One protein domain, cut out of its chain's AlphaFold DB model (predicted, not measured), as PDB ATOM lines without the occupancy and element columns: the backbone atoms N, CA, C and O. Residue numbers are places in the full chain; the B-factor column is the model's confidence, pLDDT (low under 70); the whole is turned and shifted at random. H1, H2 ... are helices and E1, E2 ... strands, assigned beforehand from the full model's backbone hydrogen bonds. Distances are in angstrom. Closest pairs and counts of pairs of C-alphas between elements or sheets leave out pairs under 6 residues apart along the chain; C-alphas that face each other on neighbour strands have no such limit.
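Overview. This is residues 3 to 71 of the 72 residues of an uncharacterized protein of Bacillus horikoshii (UniProt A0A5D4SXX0). A long, twisted sheet of three strands has one helix, H2, across one face, with the tiny H1 on the same face; the other face is bare. The 69 printed residues run E1, E2, E3, H1, H2, a mixed class, and the strands form a meander, each the antiparallel neighbour of the one before. The whole is only just compact, close to loose, with a radius of gyration of the C-alphas of 13.1 A, and spans 46 by 23 by 17 A.

Along the chain. E1, residues 3 to 13, begins at C-alpha 3 (-73.603, 100.102, 218.837) and is 30.1 A long. E2, residues 19 to 30, is 33.1 A long, and E3, residues 36 to 43, 22.1 A. H1 is residues 45 to 48. H2, residues 54 to 69, is 22.1 A long and ends at C-alpha 69 (-69.189, 101.978, 204.605).

Arrangement. E1 and E2 form a hairpin, with N 5 and O 27 2.8 A apart, within hydrogen-bond range. E2 and E3 form another, with N 24 and O 41 at 2.9 A. H2 is on the sheet; its closest C-alphas to E1 are Ile 6 and Thr 58, 6.6 A. H1 is on it at a height of 7.3 A. In H2 every O i to N i+4 pair is within hydrogen-bond range; H1 is too short for one.

Size, cuts and confidence. The C-alphas farthest apart, of Gln 16 and Ser 32, are 46.5 A apart. The printed part has no cut, and its four links are tight. Residues 66 to 71 stand free, and pLDDT is under 70 at 70 to 71.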
ATOM      1  N   LYS A   3     -74.256 100.284 217.539       88.56
ATOM      2  CA  LYS A   3     -73.603 100.102 218.837       88.56
ATOM      3  C   LYS A   3     -72.275  99.407 218.613       88.56
ATOM      4  O   LYS A   3     -72.269  98.293 218.104       88.56
ATOM      5  N   ILE A   4     -71.177 100.051 218.997       90.81
ATOM      6  CA  ILE A   4     -69.815  99.520 218.873       90.81
ATOM      7  C   ILE A   4     -69.295  99.195 220.269       90.81
ATOM      8  O   ILE A   4     -69.463  99.981 221.199       90.81
ATOM      9  N   GLN A   5     -68.663  98.036 220.404       91.62
ATOM     10  CA  GLN A   5     -67.995  97.602 221.619       91.62
ATOM     11  C   GLN A   5     -66.570  97.169 221.280       91.62
ATOM     12  O   GLN A   5     -66.373  96.253 220.478       91.62
ATOM     13  N   ILE A   6     -65.588  97.786 221.939       92.31
ATOM     14  CA  ILE A   6     -64.200  97.318 221.919       92.31
ATOM     15  C   ILE A   6     -64.115  96.011 222.713       92.31
ATOM     16  O   ILE A   6     -64.642  95.913 223.824       92.31
ATOM     17  N   LYS A   7     -63.503  94.987 222.120       94.25
ATOM     18  CA  LYS A   7     -63.358  93.651 222.715       94.25
ATOM     19  C   LYS A   7     -61.981  93.444 223.314       94.25
ATOM     20  O   LYS A   7     -61.878  92.929 224.421       94.25
ATOM     21  N   SER A   8     -60.948  93.857 222.594       92.56
ATOM     22  CA  SER A   8     -59.570  93.765 223.052       92.56
ATOM     23  C   SER A   8     -58.714  94.788 222.325       92.56
ATOM     24  O   SER A   8     -58.973  95.109 221.167       92.56
ATOM     25  N   THR A   9     -57.670  95.247 223.000       91.50
ATOM     26  CA  THR A   9     -56.617  96.066 222.406       91.50
ATOM     27  C   THR A   9     -55.315  95.306 222.573       91.50
ATOM     28  O   THR A   9     -54.884  95.063 223.696       91.50
ATOM     29  N   ASN A  10     -54.714  94.898 221.462       92.38
ATOM     30  CA  ASN A  10     -53.423  94.228 221.455       92.38
ATOM     31  C   ASN A  10     -52.354  95.260 221.115       92.38
ATOM     32  O   ASN A  10     -52.386  95.838 220.033       92.38
ATOM     33  N   VAL A  11     -51.417  95.487 222.028       90.75
ATOM     34  CA  VAL A  11     -50.280  96.386 221.816       90.75
ATOM     35  C   VAL A  11     -49.045  95.524 221.590       90.75
ATOM     36  O   VAL A  11     -48.677  94.736 222.461       90.75
ATOM     37  N   GLN A  12     -48.428  95.647 220.419       90.81
ATOM     38  CA  GLN A  12     -47.130  95.047 220.131       90.81
ATOM     39  C   GLN A  12     -46.032  96.070 220.383       90.81
ATOM     40  O   GLN A  12     -46.094  97.189 219.872       90.81
ATOM     41  N   TYR A  13     -45.023  95.653 221.138       90.69
ATOM     42  CA  TYR A  13     -43.818  96.429 221.401       90.69
ATOM     43  C   TYR A  13     -42.663  95.891 220.552       90.69
ATOM     44  O   TYR A  13     -42.630  94.697 220.247       90.69
ATOM     45  N   ASN A  14     -41.739  96.762 220.152       90.88
ATOM     46  CA  ASN A  14     -40.487  96.367 219.509       90.88
ATOM     47  C   ASN A  14     -39.440  95.921 220.555       90.88
ATOM     48  O   ASN A  14     -39.652  96.036 221.764       90.88
ATOM     49  N   ASP A  15     -38.278  95.453 220.088       91.31
ATOM     50  CA  ASP A  15     -37.163  95.021 220.952       91.31
ATOM     51  C   ASP A  15     -36.578  96.156 221.819       91.31
ATOM     52  O   ASP A  15     -35.843  95.903 222.771       91.31
ATOM     53  N   GLN A  16     -36.909  97.413 221.506       88.56
ATOM     54  CA  GLN A  16     -36.499  98.612 222.241       88.56
ATOM     55  C   GLN A  16     -37.521  99.013 223.323       88.56
ATOM     56  O   GLN A  16     -37.276  99.950 224.081       88.56
ATOM     57  N   GLY A  17     -38.641  98.287 223.438       85.81
ATOM     58  CA  GLY A  17     -39.708  98.556 224.406       85.81
ATOM     59  C   GLY A  17     -40.692  99.647 223.973       85.81
ATOM     60  O   GLY A  17     -41.533 100.060 224.770       85.81
ATOM     61  N   GLU A  18     -40.616 100.109 222.728       87.25
ATOM     62  CA  GLU A  18     -41.510 101.117 222.163       87.25
ATOM     63  C   GLU A  18     -42.722 100.451 221.512       87.25
ATOM     64  O   GLU A  18     -42.639  99.336 220.991       87.25
ATOM     65  N   VAL A  19     -43.867 101.135 221.524       87.38
ATOM     66  CA  VAL A  19     -45.060 100.655 220.821       87.38
ATOM     67  C   VAL A  19     -44.767 100.632 219.321       87.38
ATOM     68  O   VAL A  19     -44.398 101.647 218.742       87.38
ATOM     69  N   ASN A  20     -44.952  99.477 218.689       87.25
ATOM     70  CA  ASN A  20     -44.771  99.294 217.251       87.25
ATOM     71  C   ASN A  20     -46.117  99.340 216.516       87.25
ATOM     72  O   ASN A  20     -46.306 100.055 215.535       87.25
ATOM     73  N   THR A  21     -47.094  98.566 216.989       87.88
ATOM     74  CA  THR A  21     -48.412  98.460 216.349       87.88
ATOM     75  C   THR A  21     -49.467  98.150 217.391       87.88
ATOM     76  O   THR A  21     -49.249  97.329 218.283       87.88
ATOM     77  N   VAL A  22     -50.633  98.772 217.256       91.88
ATOM     78  CA  VAL A  22     -51.784  98.503 218.114       91.88
ATOM     79  C   VAL A  22     -52.925  97.956 217.273       91.88
ATOM     80  O   VAL A  22     -53.255  98.494 216.226       91.88
ATOM     81  N   GLN A  23     -53.543  96.869 217.716       94.06
ATOM     82  CA  GLN A  23     -54.702  96.274 217.063       94.06
ATOM     83  C   GLN A  23     -55.895  96.364 218.001       94.06
ATOM     84  O   GLN A  23     -55.940  95.706 219.043       94.06
ATOM     85  N   VAL A  24     -56.880  97.170 217.625       93.38
ATOM     86  CA  VAL A  24     -58.104  97.352 218.406       93.38
ATOM     87  C   VAL A  24     -59.195  96.500 217.784       93.38
ATOM     88  O   VAL A  24     -59.712  96.811 216.714       93.38
ATOM     89  N   HIS A  25     -59.550  95.413 218.456       94.38
ATOM     90  CA  HIS A  25     -60.620  94.520 218.036       94.38
ATOM     91  C   HIS A  25     -61.960  95.040 218.535       94.38
ATOM     92  O   HIS A  25     -62.117  95.399 219.707       94.38
ATOM     93  N   PHE A  26     -62.958  95.016 217.662       93.94
ATOM     94  CA  PHE A  26     -64.290  95.508 217.968       93.94
ATOM     95  C   PHE A  26     -65.375  94.589 217.412       93.94
ATOM     96  O   PHE A  26     -65.195  93.846 216.445       93.94
ATOM     97  N   SER A  27     -66.546  94.694 218.029       93.44
ATOM     98  CA  SER A  27     -67.794  94.160 217.496       93.44
ATOM     99  C   SER A  27     -68.843  95.261 217.504       93.44
ATOM    100  O   SER A  27     -69.000  95.953 218.514       93.44
ATOM    101  N   GLY A  28     -69.589  95.396 216.419       91.19
ATOM    102  CA  GLY A  28     -70.689  96.331 216.278       91.19
ATOM    103  C   GLY A  28     -71.979  95.643 215.848       91.19
ATOM    104  O   GLY A  28     -71.953  94.637 215.144       91.19
ATOM    105  N   HIS A  29     -73.117  96.190 216.264       90.19
ATOM    106  CA  HIS A  29     -74.427  95.761 215.778       90.19
ATOM    107  C   HIS A  29     -75.395  96.937 215.672       90.19
ATOM    108  O   HIS A  29     -75.282  97.917 216.413       90.19
ATOM    109  N   ASN A  30     -76.365  96.840 214.764       88.50
ATOM    110  CA  ASN A  30     -77.479  97.785 214.741       88.50
ATOM    111  C   ASN A  30     -78.477  97.469 215.869       88.50
ATOM    112  O   ASN A  30     -78.485  96.367 216.414       88.50
ATOM    113  N   ASP A  31     -79.340  98.423 216.225       85.50
ATOM    114  CA  ASP A  31     -80.311  98.235 217.317       85.50
ATOM    115  C   ASP A  31     -81.204  96.998 217.135       85.50
ATOM    116  O   ASP A  31     -81.467  96.283 218.100       85.50
ATOM    117  N   SER A  32     -81.597  96.702 215.895       87.88
ATOM    118  CA  SER A  32     -82.411  95.530 215.553       87.88
ATOM    119  C   SER A  32     -81.629  94.210 215.545       87.88
ATOM    120  O   SER A  32     -82.229  93.164 215.321       87.88
ATOM    121  N   ARG A  33     -80.303  94.240 215.760       83.00
ATOM    122  CA  ARG A  33     -79.382  93.086 215.696       83.00
ATOM    123  C   ARG A  33     -79.475  92.285 214.393       83.00
ATOM    124  O   ARG A  33     -79.193  91.093 214.363       83.00
ATOM    125  N   THR A  34     -79.875  92.934 213.307       87.81
ATOM    126  CA  THR A  34     -79.923  92.328 211.973       87.81
ATOM    127  C   THR A  34     -78.597  92.478 211.235       87.81
ATOM    128  O   THR A  34     -78.293  91.676 210.360       87.81
ATOM    129  N   ILE A  35     -77.790  93.474 211.611       85.12
ATOM    130  CA  ILE A  35     -76.453  93.710 211.064       85.12
ATOM    131  C   ILE A  35     -75.445  93.523 212.189       85.12
ATOM    132  O   ILE A  35     -75.554  94.173 213.231       85.12
ATOM    133  N   HIS A  36     -74.455  92.664 211.949       88.81
ATOM    134  CA  HIS A  36     -73.317  92.433 212.831       88.81
ATOM    135  C   HIS A  36     -72.030  92.730 212.069       88.81
ATOM    136  O   HIS A  36     -71.833  92.231 210.965       88.81
ATOM    137  N   ILE A  37     -71.150  93.521 212.674       88.25
ATOM    138  CA  ILE A  37     -69.836  93.852 212.131       88.25
ATOM    139  C   ILE A  37     -68.805  93.417 213.159       88.25
ATOM    140  O   ILE A  37     -68.905  93.778 214.327       88.25
ATOM    141  N   ASN A  38     -67.816  92.642 212.740       91.44
ATOM    142  CA  ASN A  38     -66.689  92.269 213.581       91.44
ATOM    143  C   ASN A  38     -65.418  92.586 212.813       91.44
ATOM    144  O   ASN A  38     -65.357  92.355 211.607       91.44
ATOM    145  N   GLY A  39     -64.417  93.103 213.508       91.12
ATOM    146  CA  GLY A  39     -63.166  93.457 212.868       91.12
ATOM    147  C   GLY A  39     -62.127  93.925 213.862       91.12
ATOM    148  O   GLY A  39     -62.325  93.892 215.080       91.12
ATOM    149  N   TYR A  40     -61.009  94.366 213.312       93.31
ATOM    150  CA  TYR A  40     -59.995  95.087 214.048       93.31
ATOM    151  C   TYR A  40     -59.549  96.285 213.221       93.31
ATOM    152  O   TYR A  40     -59.599  96.242 211.991       93.31
ATOM    153  N   ILE A  41     -59.115  97.339 213.903       91.19
ATOM    154  CA  ILE A  41     -58.398  98.442 213.271       91.19
ATOM    155  C   ILE A  41     -56.932  98.388 213.711       91.19
ATOM    156  O   ILE A  41     -56.669  98.284 214.917       91.19
ATOM    157  N   PRO A  42     -55.974  98.394 212.771       91.62
ATOM    158  CA  PRO A  42     -54.590  98.672 213.101       91.62
ATOM    159  C   PRO A  42     -54.437 100.178 213.348       91.62
ATOM    160  O   PRO A  42     -54.902 100.987 212.552       91.62
ATOM    161  N   LEU A  43     -53.796 100.533 214.454       89.94
ATOM    162  CA  LEU A  43     -53.384 101.885 214.801       89.94
ATOM    163  C   LEU A  43     -51.861 101.916 214.911       89.94
ATOM    164  O   LEU A  43     -51.232 100.968 215.402       89.94
ATOM    165  N   THR A  44     -51.276 103.022 214.476       89.19
ATOM    166  CA  THR A  44     -49.875 103.339 214.751       89.19
ATOM    167  C   THR A  44     -49.684 103.703 216.226       89.19
ATOM    168  O   THR A  44     -50.638 104.005 216.952       89.19
ATOM    169  N   ALA A  45     -48.432 103.687 216.688       85.88
ATOM    170  CA  ALA A  45     -48.088 104.140 218.033       85.88
ATOM    171  C   ALA A  45     -48.523 105.594 218.282       85.88
ATOM    172  O   ALA A  45     -49.019 105.913 219.361       85.88
ATOM    173  N   GLU A  46     -48.385 106.453 217.272       86.88
ATOM    174  CA  GLU A  46     -48.757 107.868 217.333       86.88
ATOM    175  C   GLU A  46     -50.272 108.057 217.458       86.88
ATOM    176  O   GLU A  46     -50.723 108.862 218.266       86.88
ATOM    177  N   GLU A  47     -51.070 107.283 216.716       85.31
ATOM    178  CA  GLU A  47     -52.537 107.346 216.785       85.31
ATOM    179  C   GLU A  47     -53.090 106.804 218.107       85.31
ATOM    180  O   GLU A  47     -54.116 107.279 218.604       85.31
ATOM    181  N   TYR A  48     -52.417 105.805 218.678       86.81
ATOM    182  CA  TYR A  48     -52.799 105.229 219.962       86.81
ATOM    183  C   TYR A  48     -52.425 106.131 221.145       86.81
ATOM    184  O   TYR A  48     -53.207 106.255 222.090       86.81
ATOM    185  N   THR A  49     -51.254 106.768 221.091       83.94
ATOM    186  CA  THR A  49     -50.736 107.611 222.176       83.94
ATOM    187  C   THR A  49     -51.627 108.840 222.379       83.94
ATOM    188  O   THR A  49     -51.859 109.620 221.459       83.94
ATOM    189  N   GLY A  50     -52.150 109.021 223.592       82.00
ATOM    190  CA  GLY A  50     -53.126 110.062 223.936       82.00
ATOM    191  C   GLY A  50     -54.587 109.690 223.652       82.00
ATOM    192  O   GLY A  50     -55.489 110.444 224.025       82.00
ATOM    193  N   ASN A  51     -54.840 108.531 223.039       86.06
ATOM    194  CA  ASN A  51     -56.177 108.012 222.769       86.06
ATOM    195  C   ASN A  51     -56.413 106.606 223.348       86.06
ATOM    196  O   ASN A  51     -57.280 105.863 222.882       86.06
ATOM    197  N   GLU A  52     -55.680 106.232 224.392       84.62
ATOM    198  CA  GLU A  52     -55.709 104.890 224.982       84.62
ATOM    199  C   GLU A  52     -57.062 104.568 225.645       84.62
ATOM    200  O   GLU A  52     -57.409 103.410 225.891       84.62
ATOM    201  N   GLY A  53     -57.854 105.600 225.940       88.50
ATOM    202  CA  GLY A  53     -59.168 105.468 226.553       88.50
ATOM    203  C   GLY A  53     -60.191 104.792 225.638       88.50
ATOM    204  O   GLY A  53     -60.329 105.121 224.461       88.50
ATOM    205  N   LEU A  54     -61.020 103.916 226.216       87.44
ATOM    206  CA  LEU A  54     -62.073 103.190 225.488       87.44
ATOM    207  C   LEU A  54     -63.005 104.103 224.679       87.44
ATOM    208  O   LEU A  54     -63.437 103.724 223.592       87.44
ATOM    209  N   ALA A  55     -63.316 105.299 225.184       88.56
ATOM    210  CA  ALA A  55     -64.153 106.265 224.477       88.56
ATOM    211  C   ALA A  55     -63.478 106.790 223.197       88.56
ATOM    212  O   ALA A  55     -64.131 106.865 222.156       88.56
ATOM    213  N   ALA A  56     -62.178 107.092 223.259       90.88
ATOM    214  CA  ALA A  56     -61.402 107.566 222.117       90.88
ATOM    215  C   ALA A  56     -61.224 106.453 221.073       90.88
ATOM    216  O   ALA A  56     -61.551 106.656 219.903       90.88
ATOM    217  N   LEU A  57     -60.853 105.241 221.509       90.50
ATOM    218  CA  LEU A  57     -60.778 104.051 220.649       90.50
ATOM    219  C   LEU A  57     -62.114 103.749 219.959       90.50
ATOM    220  O   LEU A  57     -62.156 103.472 218.763       90.50
ATOM    221  N   THR A  58     -63.228 103.856 220.686       90.50
ATOM    222  CA  THR A  58     -64.569 103.683 220.102       90.50
ATOM    223  C   THR A  58     -64.869 104.762 219.059       90.50
ATOM    224  O   THR A  58     -65.472 104.459 218.029       90.50
ATOM    225  N   GLY A  59     -64.441 106.005 219.299       90.62
ATOM    226  CA  GLY A  59     -64.542 107.102 218.338       90.62
ATOM    227  C   GLY A  59     -63.787 106.812 217.040       90.62
ATOM    228  O   GLY A  59     -64.378 106.917 215.966       90.62
ATOM    229  N   MET A  60     -62.532 106.364 217.142       90.19
ATOM    230  CA  MET A  60     -61.706 105.980 215.991       90.19
ATOM    231  C   MET A  60     -62.306 104.817 215.201       90.19
ATOM    232  O   MET A  60     -62.451 104.916 213.985       90.19
ATOM    233  N   VAL A  61     -62.736 103.750 215.882       90.44
ATOM    234  CA  VAL A  61     -63.413 102.616 215.230       90.44
ATOM    235  C   VAL A  61     -64.675 103.081 214.506       90.44
ATOM    236  O   VAL A  61     -64.922 102.675 213.374       90.44
ATOM    237  N   ARG A  62     -65.483 103.945 215.133       89.38
ATOM    238  CA  ARG A  62     -66.711 104.457 214.515       89.38
ATOM    239  C   ARG A  62     -66.419 105.274 213.262       89.38
ATOM    240  O   ARG A  62     -67.138 105.108 212.282       89.38
ATOM    241  N   GLN A  63     -65.415 106.148 213.309       89.38
ATOM    242  CA  GLN A  63     -65.030 106.963 212.160       89.38
ATOM    243  C   GLN A  63     -64.532 106.076 211.017       89.38
ATOM    244  O   GLN A  63     -65.068 106.155 209.920       89.38
ATOM    245  N   ASN A  64     -63.621 105.145 211.305       88.06
ATOM    246  CA  ASN A  64     -63.089 104.220 210.307       88.06
ATOM    247  C   ASN A  64     -64.192 103.365 209.653       88.06
ATOM    248  O   ASN A  64     -64.220 103.205 208.435       88.06
ATOM    249  N   LEU A  65     -65.147 102.868 210.448       85.75
ATOM    250  CA  LEU A  65     -66.313 102.150 209.929       85.75
ATOM    251  C   LEU A  65     -67.203 103.031 209.049       85.75
ATOM    252  O   LEU A  65     -67.708 102.553 208.036       85.75
ATOM    253  N   ALA A  66     -67.427 104.287 209.439       85.75
ATOM    254  CA  ALA A  66     -68.205 105.225 208.638       85.75
ATOM    255  C   ALA A  66     -67.522 105.494 207.290       85.75
ATOM    256  O   ALA A  66     -68.195 105.457 206.266       85.75
ATOM    257  N   ASP A  67     -66.199 105.671 207.287       86.00
ATOM    258  CA  ASP A  67     -65.414 105.915 206.077       86.00
ATOM    259  C   ASP A  67     -65.445 104.706 205.130       86.00
ATOM    260  O   ASP A  67     -65.652 104.866 203.931       86.00
ATOM    261  N   GLN A  68     -65.311 103.483 205.654       80.88
ATOM    262  CA  GLN A  68     -65.359 102.269 204.829       80.88
ATOM    263  C   GLN A  68     -66.752 101.979 204.262       80.88
ATOM    264  O   GLN A  68     -66.867 101.521 203.129       80.88
ATOM    265  N   LEU A  69     -67.811 102.230 205.037       75.00
ATOM    266  CA  LEU A  69     -69.189 101.978 204.605       75.00
ATOM    267  C   LEU A  69     -69.742 103.080 203.696       75.00
ATOM    268  O   LEU A  69     -70.656 102.808 202.928       75.00
ATOM    269  N   ALA A  70     -69.212 104.303 203.764       67.19
ATOM    270  CA  ALA A  70     -69.620 105.404 202.889       67.19
ATOM    271  C   ALA A  70     -69.124 105.251 201.440       67.19
ATOM    272  O   ALA A  70     -69.615 105.946 200.554       67.19
ATOM    273  N   VAL A  71     -68.151 104.367 201.198       53.22
ATOM    274  CA  VAL A  71     -67.580 104.092 199.867       53.22
ATOM    275  C   VAL A  71     -68.319 102.948 199.146       53.22
ATOM    276  O   VAL A  71     -67.974 102.618 198.011       53.22
TER     277      VAL A  71